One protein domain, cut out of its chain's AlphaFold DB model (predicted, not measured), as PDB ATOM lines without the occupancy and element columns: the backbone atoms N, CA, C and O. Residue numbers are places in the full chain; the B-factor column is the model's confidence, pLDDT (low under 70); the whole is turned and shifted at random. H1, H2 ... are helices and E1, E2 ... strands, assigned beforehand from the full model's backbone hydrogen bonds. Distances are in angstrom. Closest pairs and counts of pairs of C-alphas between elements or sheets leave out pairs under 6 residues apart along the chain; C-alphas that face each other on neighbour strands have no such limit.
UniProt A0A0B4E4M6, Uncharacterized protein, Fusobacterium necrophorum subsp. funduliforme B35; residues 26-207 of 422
ATOM      1  N   VAL A  26     137.272 149.276 160.073       88.62
ATOM      2  CA  VAL A  26     136.805 149.337 161.462       88.62
ATOM      3  C   VAL A  26     137.950 148.898 162.376       88.62
ATOM      4  O   VAL A  26     138.349 147.720 162.312       88.62
ATOM      5  N   PRO A  27     138.492 149.813 163.205       93.00
ATOM      6  CA  PRO A  27     139.504 149.477 164.196       93.00
ATOM      7  C   PRO A  27     139.024 148.370 165.145       93.00
ATOM      8  O   PRO A  27     137.831 148.192 165.382       93.00
ATOM      9  N   LYS A  28     139.957 147.582 165.688       92.81
ATOM     10  CA  LYS A  28     139.623 146.554 166.698       92.81
ATOM     11  C   LYS A  28     139.133 147.226 167.986       92.81
ATOM     12  O   LYS A  28     139.630 148.291 168.330       92.81
ATOM     13  N   ASP A  29     138.258 146.564 168.734       95.69
ATOM     14  CA  ASP A  29     137.810 147.070 170.034       95.69
ATOM     15  C   ASP A  29     139.003 147.390 170.950       95.69
ATOM     16  O   ASP A  29     139.959 146.604 171.048       95.69
ATOM     17  N   GLY A  30     138.966 148.556 171.593       97.12
ATOM     18  CA  GLY A  30     140.034 148.986 172.482       97.12
ATOM     19  C   GLY A  30     139.979 150.450 172.904       97.12
ATOM     20  O   GLY A  30     139.103 151.215 172.504       97.12
ATOM     21  N   THR A  31     140.968 150.818 173.713       97.94
ATOM     22  CA  THR A  31     141.266 152.194 174.115       97.94
ATOM     23  C   THR A  31     142.444 152.708 173.312       97.94
ATOM     24  O   THR A  31     143.499 152.071 173.264       97.94
ATOM     25  N   TYR A  32     142.252 153.873 172.718       98.50
ATOM     26  CA  TYR A  32     143.169 154.539 171.815       98.50
ATOM     27  C   TYR A  32     143.704 155.799 172.485       98.50
ATOM     28  O   TYR A  32     142.924 156.654 172.906       98.50
ATOM     29  N   LEU A  33     145.027 155.900 172.602       98.56
ATOM     30  CA  LEU A  33     145.715 157.051 173.176       98.56
ATOM     31  C   LEU A  33     146.485 157.798 172.089       98.56
ATOM     32  O   LEU A  33     147.241 157.177 171.341       98.56
ATOM     33  N   LEU A  34     146.329 159.121 172.039       98.56
ATOM     34  CA  LEU A  34     147.226 160.004 171.296       98.56
ATOM     35  C   LEU A  34     148.176 160.655 172.295       98.56
ATOM     36  O   LEU A  34     147.730 161.329 173.223       98.56
ATOM     37  N   VAL A  35     149.470 160.409 172.126       98.56
ATOM     38  CA  VAL A  35     150.523 160.897 173.015       98.56
ATOM     39  C   VAL A  35     151.417 161.833 172.228       98.56
ATOM     40  O   VAL A  35     151.988 161.440 171.211       98.56
ATOM     41  N   ASN A  36     151.574 163.057 172.716       97.50
ATOM     42  CA  ASN A  36     152.517 163.993 172.133       97.50
ATOM     43  C   ASN A  36     153.945 163.502 172.386       97.50
ATOM     44  O   ASN A  36     154.360 163.319 173.530       97.50
ATOM     45  N   ILE A  37     154.715 163.299 171.325       94.75
ATOM     46  CA  ILE A  37     156.058 162.725 171.413       94.75
ATOM     47  C   ILE A  37     157.076 163.652 172.090       94.75
ATOM     48  O   ILE A  37     158.058 163.179 172.663       94.75
ATOM     49  N   ASN A  38     156.845 164.967 172.042       91.75
ATOM     50  CA  ASN A  38     157.754 165.966 172.596       91.75
ATOM     51  C   ASN A  38     157.494 166.191 174.087       91.75
ATOM     52  O   ASN A  38     158.442 166.331 174.857       91.75
ATOM     53  N   THR A  39     156.223 166.224 174.495       94.81
ATOM     54  CA  THR A  39     155.832 166.521 175.884       94.81
ATOM     55  C   THR A  39     155.530 165.269 176.707       94.81
ATOM     56  O   THR A  39     155.556 165.320 177.935       94.81
ATOM     57  N   GLY A  40     155.231 164.140 176.060       95.50
ATOM     58  CA  GLY A  40     154.758 162.918 176.714       95.50
ATOM     59  C   GLY A  40     153.333 163.025 177.270       95.50
ATOM     60  O   GLY A  40     152.902 162.142 178.012       95.50
ATOM     61  N   ILE A  41     152.598 164.092 176.953       97.00
ATOM     62  CA  ILE A  41     151.225 164.293 177.423       97.00
ATOM     63  C   ILE A  41     150.269 163.436 176.586       97.00
ATOM     64  O   ILE A  41     150.379 163.379 175.360       97.00
ATOM     65  N   ILE A  42     149.315 162.779 177.252       97.69
ATOM     66  CA  ILE A  42     148.188 162.118 176.586       97.69
ATOM     67  C   ILE A  42     147.208 163.213 176.152       97.69
ATOM     68  O   ILE A  42     146.446 163.725 176.967       97.69
ATOM     69  N   GLU A  43     147.233 163.579 174.875       97.25
ATOM     70  CA  GLU A  43     146.334 164.584 174.292       97.25
ATOM     71  C   GLU A  43     144.907 164.050 174.130       97.25
ATOM     72  O   GLU A  43     143.936 164.807 174.167       97.25
ATOM     73  N   LYS A  44     144.772 162.732 173.943       97.38
ATOM     74  CA  LYS A  44     143.479 162.082 173.734       97.38
ATOM     75  C   LYS A  44     143.445 160.681 174.316       97.38
ATOM     76  O   LYS A  44     144.385 159.908 174.147       97.38
ATOM     77  N   LYS A  45     142.298 160.339 174.900       97.06
ATOM     78  CA  LYS A  45     141.867 158.974 175.199       97.06
ATOM     79  C   LYS A  45     140.496 158.762 174.561       97.06
ATOM     80  O   LYS A  45     139.565 159.494 174.878       97.06
ATOM     81  N   LEU A  46     140.386 157.791 173.659       97.50
ATOM     82  CA  LEU A  46     139.144 157.446 172.966       97.50
ATOM     83  C   LEU A  46     138.905 155.941 173.046       97.50
ATOM     84  O   LEU A  46     139.792 155.147 172.744       97.50
ATOM     85  N   ASP A  47     137.695 155.544 173.418       96.75
ATOM     86  CA  ASP A  47     137.273 154.151 173.346       96.75
ATOM     87  C   ASP A  47     136.521 153.899 172.045       96.75
ATOM     88  O   ASP A  47     135.502 154.536 171.788       96.75
ATOM     89  N   ILE A  48     137.012 152.944 171.253       96.56
ATOM     90  CA  ILE A  48     136.348 152.490 170.030       96.56
ATOM     91  C   ILE A  48     135.863 151.068 170.267       96.56
ATOM     92  O   ILE A  48     136.670 150.177 170.546       96.56
ATOM     93  N   LEU A  49     134.548 150.856 170.186       94.75
ATOM     94  CA  LEU A  49     133.919 149.566 170.480       94.75
ATOM     95  C   LEU A  49     132.850 149.219 169.456       94.75
ATOM     96  O   LEU A  49     131.947 150.011 169.202       94.75
ATOM     97  N   THR A  50     132.889 147.995 168.946       91.19
ATOM     98  CA  THR A  50     131.851 147.463 168.067       91.19
ATOM     99  C   THR A  50     130.751 146.822 168.907       91.19
ATOM    100  O   THR A  50     130.966 145.793 169.549       91.19
ATOM    101  N   LYS A  51     129.540 147.383 168.885       89.25
ATOM    102  CA  LYS A  51     128.367 146.793 169.544       89.25
ATOM    103  C   LYS A  51     127.349 146.303 168.530       89.25
ATOM    104  O   LYS A  51     127.251 146.814 167.421       89.25
ATOM    105  N   ASN A  52     126.585 145.287 168.921       84.81
ATOM    106  CA  ASN A  52     125.409 144.863 168.177       84.81
ATOM    107  C   ASN A  52     124.171 145.455 168.856       84.81
ATOM    108  O   ASN A  52     123.845 145.071 169.979       84.81
ATOM    109  N   ILE A  53     123.523 146.405 168.190       81.19
ATOM    110  CA  ILE A  53     122.315 147.080 168.657       81.19
ATOM    111  C   ILE A  53     121.208 146.727 167.665       81.19
ATOM    112  O   ILE A  53     121.311 146.994 166.471       81.19
ATOM    113  N   GLN A  54     120.168 146.040 168.145       77.19
ATOM    114  CA  GLN A  54     119.008 145.635 167.333       77.19
ATOM    115  C   GLN A  54     119.372 144.857 166.046       77.19
ATOM    116  O   GLN A  54     118.732 145.000 165.005       77.19
ATOM    117  N   GLY A  55     120.418 144.025 166.095       71.94
ATOM    118  CA  GLY A  55     120.873 143.237 164.945       71.94
ATOM    119  C   GLY A  55     121.770 144.002 163.965       71.94
ATOM    120  O   GLY A  55     122.174 143.433 162.950       71.94
ATOM    121  N   ARG A  56     122.106 145.267 164.252       71.81
ATOM    122  CA  ARG A  56     123.032 146.094 163.470       71.81
ATOM    123  C   ARG A  56     124.329 146.300 164.239       71.81
ATOM    124  O   ARG A  56     124.326 146.472 165.455       71.81
ATOM    125  N   LYS A  57     125.455 146.257 163.525       80.94
ATOM    126  CA  LYS A  57     126.754 146.607 164.103       80.94
ATOM    127  C   LYS A  57     126.909 148.120 164.086       80.94
ATOM    128  O   LYS A  57     126.897 148.711 163.012       80.94
ATOM    129  N   GLU A  58     127.079 148.694 165.263       86.81
ATOM    130  CA  GLU A  58     127.349 150.110 165.479       86.81
ATOM    131  C   GLU A  58     128.721 150.263 166.135       86.81
ATOM    132  O   GLU A  58     129.177 149.373 166.865       86.81
ATOM    133  N   ILE A  59     129.393 151.373 165.846       91.06
ATOM    134  CA  ILE A  59     130.719 151.681 166.373       91.06
ATOM    135  C   ILE A  59     130.541 152.802 167.387       91.06
ATOM    136  O   ILE A  59     130.020 153.858 167.074       91.06
ATOM    137  N   ILE A  60     130.956 152.573 168.624       93.12
ATOM    138  CA  ILE A  60     131.048 153.632 169.627       93.12
ATOM    139  C   ILE A  60     132.368 154.365 169.412       93.12
ATOM    140  O   ILE A  60     133.388 153.711 169.207       93.12
ATOM    141  N   GLY A  61     132.339 155.696 169.500       93.00
ATOM    142  CA  GLY A  61     133.517 156.559 169.361       93.00
ATOM    143  C   GLY A  61     133.787 157.034 167.931       93.00
ATOM    144  O   GLY A  61     134.719 157.802 167.723       93.00
ATOM    145  N   ASP A  62     132.966 156.626 166.961       93.25
ATOM    146  CA  ASP A  62     133.078 157.019 165.549       93.25
ATOM    147  C   ASP A  62     132.677 158.477 165.261       93.25
ATOM    148  O   ASP A  62     133.107 159.041 164.262       93.25
ATOM    149  N   HIS A  63     131.914 159.110 166.157       94.38
ATOM    150  CA  HIS A  63     131.546 160.530 166.077       94.38
ATOM    151  C   HIS A  63     132.631 161.472 166.629       94.38
ATOM    152  O   HIS A  63     132.469 162.693 166.606       94.38
ATOM    153  N   ASP A  64     133.720 160.931 167.178       96.94
ATOM    154  CA  ASP A  64     134.811 161.745 167.700       96.94
ATOM    155  C   ASP A  64     135.598 162.399 166.555       96.94
ATOM    156  O   ASP A  64     135.957 161.742 165.581       96.94
ATOM    157  N   LYS A  65     135.938 163.686 166.690       96.25
ATOM    158  CA  LYS A  65     136.718 164.428 165.680       96.25
ATOM    159  C   LYS A  65     138.077 163.789 165.352       96.25
ATOM    160  O   LYS A  65     138.632 164.028 164.285       96.25
ATOM    161  N   ASP A  66     138.634 163.010 166.280       96.31
ATOM    162  CA  ASP A  66     139.928 162.344 166.141       96.31
ATOM    163  C   ASP A  66     139.797 160.920 165.587       96.31
ATOM    164  O   ASP A  66     140.813 160.262 165.352       96.31
ATOM    165  N   TYR A  67     138.569 160.439 165.360       96.06
ATOM    166  CA  TYR A  67     138.296 159.072 164.930       96.06
ATOM    167  C   TYR A  67     138.979 158.736 163.603       96.06
ATOM    168  O   TYR A  67     139.716 157.753 163.537       96.06
ATOM    169  N   ASP A  68     138.818 159.566 162.569       95.31
ATOM    170  CA  ASP A  68     139.421 159.307 161.255       95.31
ATOM    171  C   ASP A  68     140.952 159.319 161.298       95.31
ATOM    172  O   ASP A  68     141.612 158.514 160.633       95.31
ATOM    173  N   PHE A  69     141.539 160.176 162.133       96.94
ATOM    174  CA  PHE A  69     142.981 160.190 162.354       96.94
ATOM    175  C   PHE A  69     143.447 158.903 163.053       96.94
ATOM    176  O   PHE A  69     144.334 158.212 162.554       96.94
ATOM    177  N   ILE A  70     142.798 158.518 164.157       97.50
ATOM    178  CA  ILE A  70     143.074 157.272 164.889       97.50
ATOM    179  C   ILE A  70     142.935 156.054 163.976       97.50
ATOM    180  O   ILE A  70     143.752 155.141 164.023       97.50
ATOM    181  N   LYS A  71     141.921 156.053 163.118       95.94
ATOM    182  CA  LYS A  71     141.632 155.003 162.145       95.94
ATOM    183  C   LYS A  71     142.749 154.848 161.107       95.94
ATOM    184  O   LYS A  71     143.138 153.720 160.806       95.94
ATOM    185  N   ASN A  72     143.305 155.957 160.617       96.56
ATOM    186  CA  ASN A  72     144.491 155.956 159.755       96.56
ATOM    187  C   ASN A  72     145.712 155.375 160.486       96.56
ATOM    188  O   ASN A  72     146.359 154.454 159.984       96.56
ATOM    189  N   CYS A  73     145.994 155.867 161.694       97.62
ATOM    190  CA  CYS A  73     147.099 155.385 162.520       97.62
ATOM    191  C   CYS A  73     146.963 153.886 162.840       97.62
ATOM    192  O   CYS A  73     147.942 153.141 162.796       97.62
ATOM    193  N   ASP A  74     145.740 153.427 163.115       97.50
ATOM    194  CA  ASP A  74     145.422 152.029 163.397       97.50
ATOM    195  C   ASP A  74     145.676 151.121 162.197       97.50
ATOM    196  O   ASP A  74     146.269 150.052 162.327       97.50
ATOM    197  N   TYR A  75     145.265 151.565 161.010       96.12
ATOM    198  CA  TYR A  75     145.518 150.833 159.778       96.12
ATOM    199  C   TYR A  75     147.024 150.688 159.500       96.12
ATOM    200  O   TYR A  75     147.473 149.596 159.146       96.12
ATOM    201  N   LEU A  76     147.797 151.765 159.691       97.00
ATOM    202  CA  LEU A  76     149.238 151.804 159.426       97.00
ATOM    203  C   LEU A  76     150.065 151.029 160.461       97.00
ATOM    204  O   LEU A  76     151.118 150.485 160.122       97.00
ATOM    205  N   GLY A  77     149.628 150.951 161.717       97.00
ATOM    206  CA  GLY A  77     150.362 150.224 162.757       97.00
ATOM    207  C   GLY A  77     150.020 148.733 162.873       97.00
ATOM    208  O   GLY A  77     150.712 148.021 163.600       97.00
ATOM    209  N   ASP A  78     148.988 148.234 162.178       94.81
ATOM    210  CA  ASP A  78     148.544 146.835 162.285       94.81
ATOM    211  C   ASP A  78     149.493 145.858 161.569       94.81
ATOM    212  O   ASP A  78     150.126 146.150 160.549       94.81
ATOM    213  N   LEU A  79     149.581 144.644 162.102       94.06
ATOM    214  CA  LEU A  79     150.359 143.571 161.491       94.06
ATOM    215  C   LEU A  79     149.604 142.974 160.294       94.06
ATOM    216  O   LEU A  79     148.410 142.701 160.399       94.06
ATOM    217  N   ILE A  80     150.320 142.653 159.205       90.44
ATOM    218  CA  ILE A  80     149.794 141.799 158.115       90.44
ATOM    219  C   ILE A  80     149.201 140.506 158.693       90.44
ATOM    220  O   ILE A  80     148.084 140.125 158.367       90.44
ATOM    221  N   GLN A  81     149.964 139.839 159.562       87.94
ATOM    222  CA  GLN A  81     149.575 138.610 160.248       87.94
ATOM    223  C   GLN A  81     150.436 138.425 161.505       87.94
ATOM    224  O   GLN A  81     151.574 138.895 161.570       87.94
ATOM    225  N   MET A  82     149.942 137.666 162.486       88.50
ATOM    226  CA  MET A  82     150.643 137.458 163.765       88.50
ATOM    227  C   MET A  82     152.029 136.809 163.623       88.50
ATOM    228  O   MET A  82     152.904 137.023 164.455       88.50
ATOM    229  N   ASN A  83     152.259 136.006 162.579       86.69
ATOM    230  CA  ASN A  83     153.567 135.387 162.326       86.69
ATOM    231  C   ASN A  83     154.609 136.360 161.763       86.69
ATOM    232  O   ASN A  83     155.788 136.025 161.745       86.69
ATOM    233  N   LYS A  84     154.190 137.553 161.335       90.06
ATOM    234  CA  LYS A  84     155.077 138.623 160.865       90.06
ATOM    235  C   LYS A  84     155.305 139.691 161.939       90.06
ATOM    236  O   LYS A  84     155.898 140.716 161.636       90.06
ATOM    237  N   SER A  85     154.894 139.443 163.187       93.19
ATOM    238  CA  SER A  85     155.130 140.327 164.338       93.19
ATOM    239  C   SER A  85     156.583 140.810 164.433       93.19
ATOM    240  O   SER A  85     157.515 140.063 164.125       93.19
ATOM    241  N   MET A  86     156.778 142.072 164.825       94.00
ATOM    242  CA  MET A  86     158.102 142.617 165.158       94.00
ATOM    243  C   MET A  86     158.575 142.129 166.537       94.00
ATOM    244  O   MET A  86     159.770 141.955 166.745       94.00
ATOM    245  N   ASP A  87     157.642 141.809 167.436       95.31
ATOM    246  CA  ASP A  87     157.911 141.076 168.674       95.31
ATOM    247  C   ASP A  87     157.793 139.562 168.438       95.31
ATOM    248  O   ASP A  87     156.717 139.050 168.106       95.31
ATOM    249  N   SER A  88     158.886 138.828 168.652       91.19
ATOM    250  CA  SER A  88     158.933 137.368 168.494       91.19
ATOM    251  C   SER A  88     158.033 136.618 169.485       91.19
ATOM    252  O   SER A  88     157.546 135.530 169.163       91.19
ATOM    253  N   LYS A  89     157.759 137.202 170.662       95.25
ATOM    254  CA  LYS A  89     156.851 136.647 171.678       95.25
ATOM    255  C   LYS A  89     155.380 136.936 171.381       95.25
ATOM    256  O   LYS A  89     154.520 136.290 171.978       95.25
ATOM    257  N   LYS A  90     155.088 137.818 170.415       96.06
ATOM    258  CA  LYS A  90     153.732 138.180 169.963       96.06
ATOM    259  C   LYS A  90     152.852 138.704 171.104       96.06
ATOM    260  O   LYS A  90     151.686 138.331 171.199       96.06
ATOM    261  N   ILE A  91     153.426 139.530 171.973       97.69
ATOM    262  CA  ILE A  91     152.720 140.299 173.003       97.69
ATOM    263  C   ILE A  91     152.481 141.731 172.509       97.69
ATOM    264  O   ILE A  91     151.378 142.256 172.669       97.69
ATOM    265  N   ILE A  92     153.479 142.335 171.856       98.12
ATOM    266  CA  ILE A  92     153.335 143.624 171.166       98.12
ATOM    267  C   ILE A  92     152.834 143.359 169.744       98.12
ATOM    268  O   ILE A  92     153.428 142.592 168.988       98.12
ATOM    269  N   HIS A  93     151.689 143.942 169.398       97.25
ATOM    270  CA  HIS A  93     150.945 143.664 168.164       97.25
ATOM    271  C   HIS A  93     150.992 144.819 167.154       97.25
ATOM    272  O   HIS A  93     150.235 144.803 166.184       97.25
ATOM    273  N   SER A  94     151.821 145.832 167.392       97.25
ATOM    274  CA  SER A  94     152.099 146.889 166.422       97.25
ATOM    275  C   SER A  94     153.329 146.546 165.583       97.25
ATOM    276  O   SER A  94     154.109 145.645 165.904       97.25
ATOM    277  N   ASN A  95     153.463 147.236 164.455       95.81
ATOM    278  CA  ASN A  95     154.469 146.938 163.442       95.81
ATOM    279  C   ASN A  95     155.612 147.968 163.348       95.81
ATOM    280  O   ASN A  95     156.521 147.776 162.542       95.81
ATOM    281  N   GLN A  96     155.553 149.048 164.132       95.69
ATOM    282  CA  GLN A  96     156.385 150.238 163.949       95.69
ATOM    283  C   GLN A  96     156.704 150.967 165.260       95.69
ATOM    284  O   GLN A  96     156.207 150.599 166.326       95.69
ATOM    285  N   LEU A  97     157.513 152.028 165.161       96.62
ATOM    286  CA  LEU A  97     157.904 152.899 166.269       96.62
ATOM    287  C   LEU A  97     156.744 153.744 166.825       96.62
ATOM    288  O   LEU A  97     156.534 153.784 168.034       96.62
ATOM    289  N   TYR A  98     155.990 154.419 165.954       98.19
ATOM    290  CA  TYR A  98     154.988 155.420 166.356       98.19
ATOM    291  C   TYR A  98     153.651 154.822 166.815       98.19
ATOM    292  O   TYR A  98     152.729 155.556 167.167       98.19
ATOM    293  N   ALA A  99     153.531 153.494 166.818       98.31
ATOM    294  CA  ALA A  99     152.345 152.775 167.256       98.31
ATOM    295  C   ALA A  99     152.731 151.661 168.232       98.31
ATOM    296  O   ALA A  99     153.618 150.856 167.949       98.31
ATOM    297  N   PHE A 100     152.018 151.561 169.351       98.62
ATOM    298  CA  PHE A 100     152.208 150.504 170.339       98.62
ATOM    299  C   PHE A 100     150.882 149.828 170.666       98.62
ATOM    300  O   PHE A 100     149.993 150.451 171.248       98.62
ATOM    301  N   TYR A 101     150.727 148.560 170.271       98.44
ATOM    302  CA  TYR A 101     149.493 147.798 170.492       98.44
ATOM    303  C   TYR A 101     149.744 146.638 171.440       98.44
ATOM    304  O   TYR A 101     150.619 145.811 171.197       98.44
ATOM    305  N   VAL A 102     148.916 146.514 172.467       98.19
ATOM    306  CA  VAL A 102     148.973 145.394 173.409       98.19
ATOM    307  C   VAL A 102     147.572 145.086 173.924       98.19
ATOM    308  O   VAL A 102     146.717 145.967 174.009       98.19
ATOM    309  N   LYS A 103     147.289 143.827 174.258       97.94
ATOM    310  CA  LYS A 103     146.044 143.498 174.961       97.94
ATOM    311  C   LYS A 103     146.140 143.962 176.408       97.94
ATOM    312  O   LYS A 103     147.135 143.687 177.073       97.94
ATOM    313  N   LYS A 104     145.079 144.575 176.935       98.00
ATOM    314  CA  LYS A 104     145.032 145.022 178.339       98.00
ATOM    315  C   LYS A 104     145.282 143.878 179.324       98.00
ATOM    316  O   LYS A 104     145.934 144.059 180.346       98.00
ATOM    317  N   GLU A 105     144.818 142.677 178.989       96.62
ATOM    318  CA  GLU A 105     145.074 141.463 179.770       96.62
ATOM    319  C   GLU A 105     146.569 141.108 179.841       96.62
ATOM    320  O   GLU A 105     147.040 140.716 180.899       96.62
ATOM    321  N   SER A 106     147.354 141.340 178.782       97.31
ATOM    322  CA  SER A 106     148.804 141.097 178.805       97.31
ATOM    323  C   SER A 106     149.561 142.029 179.755       97.31
ATOM    324  O   SER A 106     150.623 141.648 180.240       97.31
ATOM    325  N   ILE A 107     149.021 143.220 180.031       97.12
ATOM    326  CA  ILE A 107     149.566 144.142 181.037       97.12
ATOM    327  C   ILE A 107     149.231 143.623 182.442       97.12
ATOM    328  O   ILE A 107     150.138 143.424 183.244       97.12
ATOM    329  N   ARG A 108     147.952 143.326 182.716       95.31
ATOM    330  CA  ARG A 108     147.483 142.857 184.040       95.31
ATOM    331  C   ARG A 108     148.066 141.501 184.444       95.31
ATOM    332  O   ARG A 108     148.365 141.257 185.602       95.31
ATOM    333  N   GLU A 109     148.253 140.604 183.481       95.62
ATOM    334  CA  GLU A 109     148.874 139.295 183.713       95.62
ATOM    335  C   GLU A 109     150.410 139.356 183.693       95.62
ATOM    336  O   GLU A 109     151.060 138.312 183.721       95.62
ATOM    337  N   LYS A 110     151.004 140.557 183.597       95.44
ATOM    338  CA  LYS A 110     152.460 140.783 183.553       95.44
ATOM    339  C   LYS A 110     153.172 139.994 182.444       95.44
ATOM    340  O   LYS A 110     154.353 139.673 182.548       95.44
ATOM    341  N   LYS A 111     152.453 139.699 181.354       97.38
ATOM    342  CA  LYS A 111     153.004 139.070 180.143       97.38
ATOM    343  C   LYS A 111     153.847 140.050 179.337       97.38
ATOM    344  O   LYS A 111     154.772 139.617 178.664       97.38
ATOM    345  N   LEU A 112     153.524 141.345 179.380       97.62
ATOM    346  CA  LEU A 112     154.366 142.405 178.829       97.62
ATOM    347  C   LEU A 112     155.484 142.728 179.831       97.62
ATOM    348  O   LEU A 112     155.265 143.462 180.789       97.62
ATOM    349  N   THR A 113     156.670 142.159 179.620       97.06
ATOM    350  CA  THR A 113     157.849 142.387 180.472       97.06
ATOM    351  C   THR A 113     158.770 143.460 179.887       97.06
ATOM    352  O   THR A 113     158.751 143.717 178.680       97.06
ATOM    353  N   SER A 114     159.639 144.044 180.720       95.94
ATOM    354  CA  SER A 114     160.682 144.977 180.266       95.94
ATOM    355  C   SER A 114     161.600 144.351 179.209       95.94
ATOM    356  O   SER A 114     161.985 145.025 178.262       95.94
ATOM    357  N   GLU A 115     161.890 143.050 179.309       97.00
ATOM    358  CA  GLU A 115     162.678 142.321 178.308       97.00
ATOM    359  C   GLU A 115     161.982 142.294 176.935       97.00
ATOM    360  O   GLU A 115     162.630 142.470 175.907       97.00
ATOM    361  N   ILE A 116     160.656 142.118 176.895       97.38
ATOM    362  CA  ILE A 116     159.890 142.147 175.638       97.38
ATOM    363  C   ILE A 116     159.917 143.546 175.020       97.38
ATOM    364  O   ILE A 116     160.132 143.671 173.814       97.38
ATOM    365  N   ILE A 117     159.740 144.592 175.832       97.50
ATOM    366  CA  ILE A 117     159.803 145.986 175.370       97.50
ATOM    367  C   ILE A 117     161.202 146.302 174.823       97.50
ATOM    368  O   ILE A 117     161.321 146.842 173.723       97.50
ATOM    369  N   TRP A 118     162.254 145.901 175.541       96.56
ATOM    370  CA  TRP A 118     163.645 146.092 175.130       96.56
ATOM    371  C   TRP A 118     163.982 145.341 173.834       96.56
ATOM    372  O   TRP A 118     164.539 145.921 172.903       96.56
ATOM    373  N   ASN A 119     163.577 144.074 173.720       96.19
ATOM    374  CA  ASN A 119     163.765 143.292 172.498       96.19
ATOM    375  C   ASN A 119     163.024 143.911 171.306       96.19
ATOM    376  O   ASN A 119     163.582 144.001 170.213       96.19
ATOM    377  N   TYR A 120     161.786 144.371 171.509       96.75
ATOM    378  CA  TYR A 120     161.025 145.065 170.471       96.75
ATOM    379  C   TYR A 120     161.721 146.361 170.042       96.75
ATOM    380  O   TYR A 120     161.900 146.586 168.846       96.75
ATOM    381  N   ARG A 121     162.202 147.171 170.995       96.12
ATOM    382  CA  ARG A 121     163.008 148.366 170.718       96.12
ATOM    383  C   ARG A 121     164.235 148.048 169.868       96.12
ATOM    384  O   ARG A 121     164.447 148.716 168.863       96.12
ATOM    385  N   ASN A 122     165.011 147.027 170.228       94.75
ATOM    386  CA  ASN A 122     166.214 146.650 169.480       94.75
ATOM    387  C   ASN A 122     165.903 146.275 168.030       94.75
ATOM    388  O   ASN A 122     166.656 146.637 167.126       94.75
ATOM    389  N   ILE A 123     164.787 145.574 167.805       94.19
ATOM    390  CA  ILE A 123     164.316 145.236 166.460       94.19
ATOM    391  C   ILE A 123     163.867 146.489 165.699       94.19
ATOM    392  O   ILE A 123     164.121 146.575 164.505       94.19
ATOM    393  N   ILE A 124     163.237 147.470 166.348       93.44
ATOM    394  CA  ILE A 124     162.876 148.745 165.704       93.44
ATOM    395  C   ILE A 124     164.121 149.581 165.368       93.44
ATOM    396  O   ILE A 124     164.194 150.157 164.286       93.44
ATOM    397  N   GLU A 125     165.120 149.622 166.251       92.00
ATOM    398  CA  GLU A 125     166.388 150.324 166.003       92.00
ATOM    399  C   GLU A 125     167.233 149.635 164.921       92.00
ATOM    400  O   GLU A 125     167.945 150.309 164.177       92.00
ATOM    401  N   ASN A 126     167.147 148.304 164.809       89.81
ATOM    402  CA  ASN A 126     167.912 147.506 163.850       89.81
ATOM    403  C   ASN A 126     167.029 146.477 163.116       89.81
ATOM    404  O   ASN A 126     167.229 145.266 163.274       89.81
ATOM    405  N   PRO A 127     166.085 146.905 162.252       88.50
ATOM    406  CA  PRO A 127     165.106 145.990 161.656       88.50
ATOM    407  C   PRO A 127     165.730 144.908 160.774       88.50
ATOM    408  O   PRO A 127     165.165 143.824 160.637       88.50
ATOM    409  N   LYS A 128     166.926 145.161 160.231       87.94
ATOM    410  CA  LYS A 128     167.727 144.188 159.473       87.94
ATOM    411  C   LYS A 128     167.956 142.866 160.215       87.94
ATOM    412  O   LYS A 128     167.994 141.826 159.568       87.94
ATOM    413  N   GLU A 129     168.065 142.887 161.547       87.88
ATOM    414  CA  GLU A 129     168.342 141.693 162.365       87.88
ATOM    415  C   GLU A 129     167.165 140.709 162.377       87.88
ATOM    416  O   GLU A 129     167.331 139.510 162.607       87.88
ATOM    417  N   LYS A 130     165.956 141.196 162.067       87.94
ATOM    418  CA  LYS A 130     164.765 140.358 161.926       87.94
ATOM    419  C   LYS A 130     164.801 139.508 160.654       87.94
ATOM    420  O   LYS A 130     164.218 138.421 160.624       87.94
ATOM    421  N   TYR A 131     165.426 140.005 159.587       88.06
ATOM    422  CA  TYR A 131     165.311 139.427 158.251       88.06
ATOM    423  C   TYR A 131     166.531 138.584 157.873       88.06
ATOM    424  O   TYR A 131     167.666 138.861 158.251       88.06
ATOM    425  N   LYS A 132     166.293 137.534 157.082       86.31
ATOM    426  CA  LYS A 132     167.323 136.618 156.570       86.31
ATOM    427  C   LYS A 132     167.131 136.398 155.069       86.31
ATOM    428  O   LYS A 132     166.025 136.583 154.552       86.31
ATOM    429  N   GLY A 133     168.201 135.999 154.380       86.25
ATOM    430  CA  GLY A 133     168.177 135.689 152.946       86.25
ATOM    431  C   GLY A 133     167.581 136.824 152.105       86.25
ATOM    432  O   GLY A 133     167.896 137.993 152.319       86.25
ATOM    433  N   LYS A 134     166.656 136.491 151.197       83.31
ATOM    434  CA  LYS A 134     165.999 137.462 150.300       83.31
ATOM    435  C   LYS A 134     165.188 138.528 151.029       83.31
ATOM    436  O   LYS A 134     165.069 139.642 150.540       83.31
ATOM    437  N   GLY A 135     164.658 138.220 152.215       83.94
ATOM    438  CA  GLY A 135     163.980 139.225 153.039       83.94
ATOM    439  C   GLY A 135     164.918 140.350 153.474       83.94
ATOM    440  O   GLY A 135     164.502 141.502 153.547       83.94
ATOM    441  N   LYS A 136     166.191 140.017 153.724       88.44
ATOM    442  CA  LYS A 136     167.224 140.993 154.075       88.44
ATOM    443  C   LYS A 136     167.632 141.836 152.863       88.44
ATOM    444  O   LYS A 136     167.698 143.048 153.003       88.44
ATOM    445  N   GLU A 137     167.779 141.231 151.680       86.25
ATOM    446  CA  GLU A 137     168.027 141.958 150.415       86.25
ATOM    447  C   GLU A 137     166.905 142.969 150.114       86.25
ATOM    448  O   GLU A 137     167.182 144.130 149.812       86.25
ATOM    449  N   ILE A 138     165.634 142.562 150.270       85.19
ATOM    450  CA  ILE A 138     164.481 143.472 150.135       85.19
ATOM    451  C   ILE A 138     164.613 144.639 151.114       85.19
ATOM    452  O   ILE A 138     164.472 145.793 150.712       85.19
ATOM    453  N   TYR A 139     164.881 144.343 152.391       88.88
ATOM    454  CA  TYR A 139     165.001 145.363 153.429       88.88
ATOM    455  C   TYR A 139     166.138 146.361 153.137       88.88
ATOM    456  O   TYR A 139     165.930 147.571 153.186       88.88
ATOM    457  N   GLU A 140     167.325 145.875 152.783       90.06
ATOM    458  CA  GLU A 140     168.492 146.716 152.486       90.06
ATOM    459  C   GLU A 140     168.271 147.609 151.259       90.06
ATOM    460  O   GLU A 140     168.797 148.721 151.196       90.06
ATOM    461  N   ASN A 141     167.475 147.160 150.284       87.06
ATOM    462  CA  ASN A 141     167.126 147.985 149.132       87.06
ATOM    463  C   ASN A 141     166.175 149.132 149.504       87.06
ATOM    464  O   ASN A 141     166.368 150.262 149.059       87.06
ATOM    465  N   ILE A 142     165.166 148.865 150.342       86.00
ATOM    466  CA  ILE A 142     164.187 149.889 150.745       86.00
ATOM    467  C   ILE A 142     164.766 150.881 151.754       86.00
ATOM    468  O   ILE A 142     164.411 152.055 151.721       86.00
ATOM    469  N   GLU A 143     165.664 150.431 152.637       88.25
ATOM    470  CA  GLU A 143     166.227 151.251 153.712       88.25
ATOM    471  C   GLU A 143     166.985 152.464 153.161       88.25
ATOM    472  O   GLU A 143     166.968 153.525 153.777       88.25
ATOM    473  N   LYS A 144     167.564 152.345 151.958       87.56
ATOM    474  CA  LYS A 144     168.242 153.441 151.245       87.56
ATOM    475  C   LYS A 144     167.324 154.628 150.940       87.56
ATOM    476  O   LYS A 144     167.806 155.752 150.871       87.56
ATOM    477  N   ASN A 145     166.027 154.373 150.769       87.19
ATOM    478  CA  ASN A 145     165.027 155.363 150.363       87.19
ATOM    479  C   ASN A 145     164.096 155.779 151.513       87.19
ATOM    480  O   ASN A 145     163.135 156.513 151.286       87.19
ATOM    481  N   LEU A 146     164.337 155.287 152.733       88.94
ATOM    482  CA  LEU A 146     163.533 155.603 153.910       88.94
ATOM    483  C   LEU A 146     164.314 156.507 154.869       88.94
ATOM    484  O   LEU A 146     165.518 156.302 155.056       88.94
ATOM    485  N   PRO A 147     163.653 157.469 155.535       89.25
ATOM    486  CA  PRO A 147     164.304 158.280 156.554       89.25
ATOM    487  C   PRO A 147     164.891 157.420 157.673       89.25
ATOM    488  O   PRO A 147     164.353 156.370 158.037       89.25
ATOM    489  N   LYS A 148     166.027 157.854 158.219       88.31
ATOM    490  CA  LYS A 148     166.633 157.188 159.375       88.31
ATOM    491  C   LYS A 148     165.867 157.564 160.635       88.31
ATOM    492  O   LYS A 148     165.512 158.724 160.826       88.31
ATOM    493  N   LEU A 149     165.675 156.589 161.518       88.00
ATOM    494  CA  LEU A 149     165.078 156.833 162.823       88.00
ATOM    495  C   LEU A 149     166.034 157.640 163.706       88.00
ATOM    496  O   LEU A 149     167.197 157.276 163.903       88.00
ATOM    497  N   GLU A 150     165.531 158.730 164.275       89.50
ATOM    498  CA  GLU A 150     166.280 159.525 165.238       89.50
ATOM    499  C   GLU A 150     166.363 158.793 166.583       89.50
ATOM    500  O   GLU A 150     165.349 158.539 167.235       89.50
ATOM    501  N   LYS A 151     167.584 158.501 167.049       89.19
ATOM    502  CA  LYS A 151     167.810 157.773 168.313       89.19
ATOM    503  C   LYS A 151     167.125 158.425 169.517       89.19
ATOM    504  O   LYS A 151     166.630 157.721 170.392       89.19
ATOM    505  N   LYS A 152     167.079 159.763 169.556       91.38
ATOM    506  CA  LYS A 152     166.405 160.525 170.620       91.38
ATOM    507  C   LYS A 152     164.903 160.236 170.641       91.38
ATOM    508  O   LYS A 152     164.350 159.956 171.696       91.38
ATOM    509  N   THR A 153     164.274 160.248 169.473       93.94
ATOM    510  CA  THR A 153     162.846 159.975 169.280       93.94
ATOM    511  C   THR A 153     162.492 158.554 169.712       93.94
ATOM    512  O   THR A 153     161.546 158.361 170.474       93.94
ATOM    513  N   VAL A 154     163.307 157.567 169.318       95.50
ATOM    514  CA  VAL A 154     163.159 156.178 169.780       95.50
ATOM    515  C   VAL A 154     163.264 156.096 171.304       95.50
ATOM    516  O   VAL A 154     162.376 155.545 171.954       95.50
ATOM    517  N   GLY A 155     164.311 156.689 171.884       94.69
ATOM    518  CA  GLY A 155     164.519 156.714 173.332       94.69
ATOM    519  C   GLY A 155     163.328 157.307 174.088       94.69
ATOM    520  O   GLY A 155     162.816 156.669 175.004       94.69
ATOM    521  N   ASN A 156     162.836 158.473 173.660       95.50
ATOM    522  CA  ASN A 156     161.701 159.153 174.285       95.50
ATOM    523  C   ASN A 156     160.431 158.289 174.290       95.50
ATOM    524  O   ASN A 156     159.784 158.159 175.330       95.50
ATOM    525  N   ILE A 157     160.092 157.674 173.149       98.06
ATOM    526  CA  ILE A 157     158.919 156.796 173.032       98.06
ATOM    527  C   ILE A 157     159.038 155.614 173.994       98.06
ATOM    528  O   ILE A 157     158.119 155.352 174.770       98.06
ATOM    529  N   PHE A 158     160.165 154.901 173.975       97.75
ATOM    530  CA  PHE A 158     160.314 153.695 174.786       97.75
ATOM    531  C   PHE A 158     160.391 153.995 176.283       97.75
ATOM    532  O   PHE A 158     159.749 153.292 177.061       97.75
ATOM    533  N   SER A 159     161.052 155.081 176.691       96.88
ATOM    534  CA  SER A 159     161.017 155.537 178.085       96.88
ATOM    535  C   SER A 159     159.601 155.899 178.538       96.88
ATOM    536  O   SER A 159     159.218 155.608 179.672       96.88
ATOM    537  N   TRP A 160     158.791 156.497 177.658       98.31
ATOM    538  CA  TRP A 160     157.385 156.753 177.959       98.31
ATOM    539  C   TRP A 160     156.599 155.447 178.121       98.31
ATOM    540  O   TRP A 160     155.842 155.316 179.082       98.31
ATOM    541  N   ILE A 161     156.793 154.475 177.222       98.25
ATOM    542  CA  ILE A 161     156.119 153.168 177.276       98.25
ATOM    543  C   ILE A 161     156.438 152.455 178.591       98.25
ATOM    544  O   ILE A 161     155.520 152.060 179.304       98.25
ATOM    545  N   GLU A 162     157.719 152.338 178.943       96.75
ATOM    546  CA  GLU A 162     158.172 151.651 180.160       96.75
ATOM    547  C   GLU A 162     157.608 152.289 181.435       96.75
ATOM    548  O   GLU A 162     157.217 151.585 182.366       96.75
ATOM    549  N   LYS A 163     157.521 153.623 181.468       96.62
ATOM    550  CA  LYS A 163     157.003 154.361 182.623       96.62
ATOM    551  C   LYS A 163     155.482 154.269 182.757       96.62
ATOM    552  O   LYS A 163     154.980 154.195 183.877       96.62
ATOM    553  N   ASN A 164     154.744 154.320 181.645       97.31
ATOM    554  CA  ASN A 164     153.298 154.565 181.668       97.31
ATOM    555  C   ASN A 164     152.442 153.339 181.326       97.31
ATOM    556  O   ASN A 164     151.293 153.276 181.754       97.31
ATOM    557  N   VAL A 165     152.951 152.354 180.579       97.12
ATOM    558  CA  VAL A 165     152.164 151.180 180.155       97.12
ATOM    559  C   VAL A 165     152.178 150.113 181.249       97.12
ATOM    560  O   VAL A 165     152.861 149.097 181.170       97.12
ATOM    561  N   ASN A 166     151.405 150.367 182.301       94.88
ATOM    562  CA  ASN A 166     151.253 149.497 183.465       94.88
ATOM    563  C   ASN A 166     149.787 149.466 183.941       94.88
ATOM    564  O   ASN A 166     148.901 150.048 183.312       94.88
ATOM    565  N   GLU A 167     149.513 148.762 185.040       92.38
ATOM    566  CA  GLU A 167     148.153 148.615 185.578       92.38
ATOM    567  C   GLU A 167     147.497 149.950 185.958       92.38
ATOM    568  O   GLU A 167     146.280 150.073 185.818       92.38
ATOM    569  N   ASN A 168     148.271 150.976 186.339       93.56
ATOM    570  CA  ASN A 168     147.723 152.283 186.713       93.56
ATOM    571  C   ASN A 168     147.030 152.972 185.533       93.56
ATOM    572  O   ASN A 168     145.984 153.593 185.701       93.56
ATOM    573  N   LEU A 169     147.554 152.795 184.315       93.69
ATOM    574  CA  LEU A 169     146.927 153.311 183.093       93.69
ATOM    575  C   LEU A 169     145.555 152.668 182.814       93.69
ATOM    576  O   LEU A 169     144.753 153.209 182.052       93.69
ATOM    577  N   LEU A 170     145.284 151.510 183.428       93.50
ATOM    578  CA  LEU A 170     144.095 150.689 183.217       93.50
ATOM    579  C   LEU A 170     143.161 150.627 184.438       93.50
ATOM    580  O   LEU A 170     142.203 149.862 184.385       93.50
ATOM    581  N   LEU A 171     143.410 151.388 185.512       86.69
ATOM    582  CA  LEU A 171     142.707 151.260 186.805       86.69
ATOM    583  C   LEU A 171     141.175 151.211 186.690       86.69
ATOM    584  O   LEU A 171     140.524 150.372 187.310       86.69
ATOM    585  N   GLU A 172     140.599 152.082 185.866       86.06
ATOM    586  CA  GLU A 172     139.144 152.210 185.698       86.06
ATOM    587  C   GLU A 172     138.575 151.300 184.600       86.06
ATOM    588  O   GLU A 172     137.363 151.208 184.406       86.06
ATOM    589  N   ASP A 173     139.439 150.603 183.869       89.94
ATOM    590  CA  ASP A 173     139.067 149.798 182.721       89.94
ATOM    591  C   ASP A 173     139.261 148.314 183.020       89.94
ATOM    592  O   ASP A 173     140.377 147.849 183.228       89.94
ATOM    593  N   LYS A 174     138.178 147.534 182.993       90.69
ATOM    594  CA  LYS A 174     138.208 146.078 183.230       90.69
ATOM    595  C   LYS A 174     138.189 145.244 181.944       90.69
ATOM    596  O   LYS A 174     138.222 144.017 182.008       90.69
ATOM    597  N   ARG A 175     138.142 145.872 180.765       95.00
ATOM    598  CA  ARG A 175     138.056 145.166 179.478       95.00
ATOM    599  C   ARG A 175     139.360 144.435 179.157       95.00
ATOM    600  O   ARG A 175     140.448 144.841 179.575       95.00
ATOM    601  N   LYS A 176     139.250 143.347 178.392       96.00
ATOM    602  CA  LYS A 176     140.378 142.523 177.904       96.00
ATOM    603  C   LYS A 176     140.797 142.858 176.466       96.00
ATOM    604  O   LYS A 176     141.629 142.166 175.882       96.00
ATOM    605  N   ASP A 177     140.178 143.879 175.891       96.81
ATOM    606  CA  ASP A 177     140.426 144.364 174.539       96.81
ATOM    607  C   ASP A 177     141.783 145.100 174.444       96.81
ATOM    608  O   ASP A 177     142.667 144.934 175.295       96.81
ATOM    609  N   TYR A 178     142.014 145.836 173.358       98.00
ATOM    610  CA  TYR A 178     143.320 146.435 173.098       98.00
ATOM    611  C   TYR A 178     143.537 147.755 173.844       98.00
ATOM    612  O   TYR A 178     142.634 148.575 173.962       98.00
ATOM    613  N   LEU A 179     144.770 147.986 174.283       98.44
ATOM    614  CA  LEU A 179     145.334 149.318 174.460       98.44
ATOM    615  C   LEU A 179     146.186 149.613 173.220       98.44
ATOM    616  O   LEU A 179     147.086 148.835 172.888       98.44
ATOM    617  N   LYS A 180     145.892 150.712 172.529       98.62
ATOM    618  CA  LYS A 180     146.652 151.170 171.366       98.62
ATOM    619  C   LYS A 180     147.091 152.606 171.574       98.62
ATOM    620  O   LYS A 180     146.277 153.465 171.889       98.62
ATOM    621  N   ILE A 181     148.382 152.847 171.423       98.75
ATOM    622  CA  ILE A 181     149.004 154.139 171.689       98.75
ATOM    623  C   ILE A 181     149.652 154.621 170.402       98.75
ATOM    624  O   ILE A 181     150.361 153.852 169.750       98.75
ATOM    625  N   PHE A 182     149.413 155.880 170.056       98.75
ATOM    626  CA  PHE A 182     150.027 156.553 168.923       98.75
ATOM    627  C   PHE A 182     150.851 157.735 169.403       98.75
ATOM    628  O   PHE A 182     150.338 158.598 170.115       98.75
ATOM    629  N   PHE A 183     152.116 157.766 168.999       98.38
ATOM    630  CA  PHE A 183     153.037 158.850 169.314       98.38
ATOM    631  C   PHE A 183     153.032 159.847 168.165       98.38
ATOM    632  O   PHE A 183     153.449 159.519 167.055       98.38
ATOM    633  N   ILE A 184     152.527 161.045 168.436       97.81
ATOM    634  CA  ILE A 184     152.235 162.059 167.427       97.81
ATOM    635  C   ILE A 184     152.934 163.375 167.748       97.81
ATOM    636  O   ILE A 184     153.321 163.642 168.885       97.81
ATOM    637  N   THR A 185     153.103 164.204 166.728       95.06
ATOM    638  CA  THR A 185     153.443 165.619 166.872       95.06
ATOM    639  C   THR A 185     152.177 166.469 166.789       95.06
ATOM    640  O   THR A 185     151.140 165.984 166.341       95.06
ATOM    641  N   GLU A 186     152.273 167.752 167.147       92.50
ATOM    642  CA  GLU A 186     151.173 168.720 166.975       92.50
ATOM    643  C   GLU A 186     150.666 168.759 165.523       92.50
ATOM    644  O   GLU A 186     149.467 168.859 165.267       92.50
ATOM    645  N   ASP A 187     151.582 168.590 164.568       95.56
ATOM    646  CA  ASP A 187     151.259 168.379 163.163       95.56
ATOM    647  C   ASP A 187     150.836 166.917 162.911       95.56
ATOM    648  O   ASP A 187     151.642 165.973 162.949       95.56
ATOM    649  N   ARG A 188     149.543 166.731 162.640       94.94
ATOM    650  CA  ARG A 188     148.943 165.427 162.333       94.94
ATOM    651  C   ARG A 188     149.352 164.888 160.972       94.94
ATOM    652  O   ARG A 188     149.515 163.677 160.834       94.94
ATOM    653  N   GLU A 189     149.535 165.750 159.981       95.38
ATOM    654  CA  GLU A 189     149.941 165.322 158.643       95.38
ATOM    655  C   GLU A 189     151.366 164.779 158.679       95.38
ATOM    656  O   GLU A 189     151.620 163.670 158.200       95.38
ATOM    657  N   LYS A 190     152.272 165.485 159.364       95.06
ATOM    658  CA  LYS A 190     153.643 165.015 159.605       95.06
ATOM    659  C   LYS A 190     153.687 163.710 160.403       95.06
ATOM    660  O   LYS A 190     154.504 162.829 160.110       95.06
ATOM    661  N   SER A 191     152.788 163.556 161.375       96.50
ATOM    662  CA  SER A 191     152.647 162.307 162.134       96.50
ATOM    663  C   SER A 191     152.245 161.148 161.218       96.50
ATOM    664  O   SER A 191     152.901 160.105 161.211       96.50
ATOM    665  N   LEU A 192     151.221 161.338 160.377       96.62
ATOM    666  CA  LEU A 192     150.789 160.324 159.410       96.62
ATOM    667  C   LEU A 192     151.870 160.006 158.380       96.62
ATOM    668  O   LEU A 192     152.018 158.844 158.005       96.62
ATOM    669  N   GLN A 193     152.632 161.002 157.931       95.88
ATOM    670  CA  GLN A 193     153.731 160.788 156.997       95.88
ATOM    671  C   GLN A 193     154.813 159.886 157.605       95.88
ATOM    672  O   GLN A 193     155.165 158.870 157.004       95.88
ATOM    673  N   SER A 194     155.242 160.179 158.836       95.69
ATOM    674  CA  SER A 194     156.193 159.338 159.582       95.69
ATOM    675  C   SER A 194     155.666 157.904 159.749       95.69
ATOM    676  O   SER A 194     156.380 156.926 159.523       95.69
ATOM    677  N   MET A 195     154.375 157.755 160.069       96.94
ATOM    678  CA  MET A 195     153.743 156.439 160.202       96.94
ATOM    679  C   MET A 195     153.656 155.668 158.882       96.94
ATOM    680  O   MET A 195     153.753 154.441 158.891       96.94
ATOM    681  N   LYS A 196     153.465 156.350 157.745       95.69
ATOM    682  CA  LYS A 196     153.450 155.730 156.410       95.69
ATOM    683  C   LYS A 196     154.832 155.217 156.015       95.69
ATOM    684  O   LYS A 196     154.935 154.150 155.413       95.69
ATOM    685  N   GLU A 197     155.887 155.952 156.344       95.31
ATOM    686  CA  GLU A 197     157.271 155.543 156.080       95.31
ATOM    687  C   GLU A 197     157.647 154.300 156.887       95.31
ATOM    688  O   GLU A 197     158.142 153.320 156.325       95.31
ATOM    689  N   GLU A 198     157.301 154.276 158.172       95.38
ATOM    690  CA  GLU A 198     157.510 153.091 159.002       95.38
ATOM    691  C   GLU A 198     156.607 151.918 158.593       95.38
ATOM    692  O   GLU A 198     157.042 150.763 158.590       95.38
ATOM    693  N   HIS A 199     155.380 152.189 158.139       95.56
ATOM    694  CA  HIS A 199     154.530 151.156 157.550       95.56
ATOM    695  C   HIS A 199     155.192 150.522 156.320       95.56
ATOM    696  O   HIS A 199     155.199 149.300 156.201       95.56
ATOM    697  N   LYS A 200     155.811 151.312 155.429       93.88
ATOM    698  CA  LYS A 200     156.578 150.781 154.285       93.88
ATOM    699  C   LYS A 200     157.770 149.944 154.746       93.88
ATOM    700  O   LYS A 200     157.975 148.854 154.209       93.88
ATOM    701  N   ARG A 201     158.506 150.409 155.767       93.31
ATOM    702  CA  ARG A 201     159.629 149.673 156.378       93.31
ATOM    703  C   ARG A 201     159.215 148.274 156.831       93.31
ATOM    704  O   ARG A 201     159.974 147.317 156.677       93.31
ATOM    705  N   TYR A 202     158.003 148.152 157.363       94.38
ATOM    706  CA  TYR A 202     157.436 146.882 157.790       94.38
ATOM    707  C   TYR A 202     156.837 146.061 156.639       94.38
ATOM    708  O   TYR A 202     157.139 144.876 156.516       94.38
ATOM    709  N   ILE A 203     155.964 146.638 155.813       93.44
ATOM    710  CA  ILE A 203     155.150 145.879 154.856       93.44
ATOM    711  C   ILE A 203     156.004 145.234 153.767       93.44
ATOM    712  O   ILE A 203     155.846 144.043 153.507       93.44
ATOM    713  N   LEU A 204     156.915 145.984 153.147       90.94
ATOM    714  CA  LEU A 204     157.648 145.538 151.957       90.94
ATOM    715  C   LEU A 204     158.463 144.244 152.178       90.94
ATOM    716  O   LEU A 204     158.305 143.316 151.384       90.94
ATOM    717  N   PRO A 205     159.258 144.086 153.257       90.19
ATOM    718  CA  PRO A 205     159.972 142.829 153.514       90.19
ATOM    719  C   PRO A 205     159.068 141.693 154.031       90.19
ATOM    720  O   PRO A 205     159.509 140.541 154.094       90.19
ATOM    721  N   ASN A 206     157.822 141.991 154.424       91.50
ATOM    722  CA  ASN A 206     156.888 141.031 155.024       91.50
ATOM    723  C   ASN A 206     155.689 140.662 154.131       91.50
ATOM    724  O   ASN A 206     154.890 139.823 154.555       91.50
ATOM    725  N   ILE A 207     155.561 141.256 152.937       91.19
ATOM    726  CA  ILE A 207     154.372 141.140 152.077       91.19
ATOM    727  C   ILE A 207     154.143 139.719 151.547       91.19
ATOM    728  O   ILE A 207     153.005 139.275 151.411       91.19
TER     729      ILE A 207
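What this domain is: This is residues 26 to 207 of the 422 residues of an uncharacterized protein of Fusobacterium necrophorum subsp. funduliforme B35 (UniProt A0A0B4E4M6). What shape do these atoms make? A twisted sheet of five strands runs through the middle, with H1 crossing one face and the long H8 side by side with H1, while H6 packs on the other face with H3 beside it. The hairpin of E2 and E3 sticks out at one end of the long axis with its residues 52 to 57, and H5 packs on the last turns of H8 toward the other end. What is it made of? The printed part has 182 residues, with the elements in the order E1, E2, E3, H1, E4, H2, H3, H4, H5, H6, H7, E5, H8; the class is mixed, helices and strands, and the mixed sheet has the order E3, E2, E1, E5, E4. How large is it? It is compact, with a radius of gyration of the C-alphas of 16.3 A, and elongated, with spans of 51 by 32 by 31 A.

Where its parts are: Where are the first elements? E1 is residues 30 to 36, 19.5 A long, and begins at C-alpha 30 at (140.034, 148.986, 172.482). E2 is residues 42 to 53, 31.0 A long, and E3 is residues 56 to 60. H1 is residues 67 to 77, 15.1 A long. What follows the stretch of residues 78 to 98, which has no named element? E4 is residues 99 to 103, H2 residues 104 to 108, H3 residues 114 to 125 with 16.3 A, and H4 residues 127 to 130. H5 is residues 134 to 143, 14.2 A long, H6 is residues 151 to 164, 20.0 A long, and H7 is residues 167 to 170. How does the printed part finish? E5 is residues 178 to 184, 18.9 A long, and H8 is residues 188 to 206, 26.7 A long, ending at C-alpha 206 at (156.888, 141.031, 155.024).

How they stand to each other: How are the strands joined? E1, E2 and E3 form a meander, each strand the antiparallel neighbour of the one before, with N 32 and O 46 at 2.8 A and N 51 and O 58 at 2.9 A within hydrogen-bond range. E1 and E5 are parallel at 19 degrees, with N 33 and O 180 at 2.8 A, and E5 and E4 are antiparallel at 166 degrees, with N 100 and O 181 at 2.9 A. Which helices are on the sheet? It has three layers, helices on both faces: H1 on one face at a height over the sheet of 8.9 A, H6 on the other at 10.1 A. On the local plane H1 runs across the strands, at 89 degrees to E1, and H6 slantwise, at 36 degrees to E5. H2, with residues 104 to 107, and H8, with residues 190 to 198, only graze the sheet. Which helices touch? H1 and H8 touch at a shallow tilt of 29 degrees, the same way, with the C-alphas of Leu 76 and His 199 closest at 5.7 A. H3 and H6 touch at 22 degrees, a shallow tilt, opposite ways, closest at the C-alphas of Ser 114 and Glu 162, 7.1 A. H8 touches H5 with residues 201 to 206 alone, closest at the C-alphas of Gly 135 and Pro 205, 5.4 A; H2 and H7, closest at the C-alphas of Arg 108 and Glu 167, 6.0 A, and H4 and H5, closest at those of Lys 128 and Lys 136, 6.3 A, only just touch, with 3 pairs of C-alphas within 8 A each. How regular are the helix backbones? In H1, H2, H3, H5 and H6 every O i to N i+4 pair is within hydrogen-bond range, in H8 13 of 15 are, and H4 and H7 are too short for such a pair.

The domain as a whole: How far does it reach? The two C-alphas farthest apart are those of Gln 54 and Lys 144, 52.4 A. Is the printed part whole? It has no cut, and the link from H1 to E4, 21 residues, is long. Is confidence low anywhere? No printed residue is under 70, and the mean pLDDT of the printed part is 93.6.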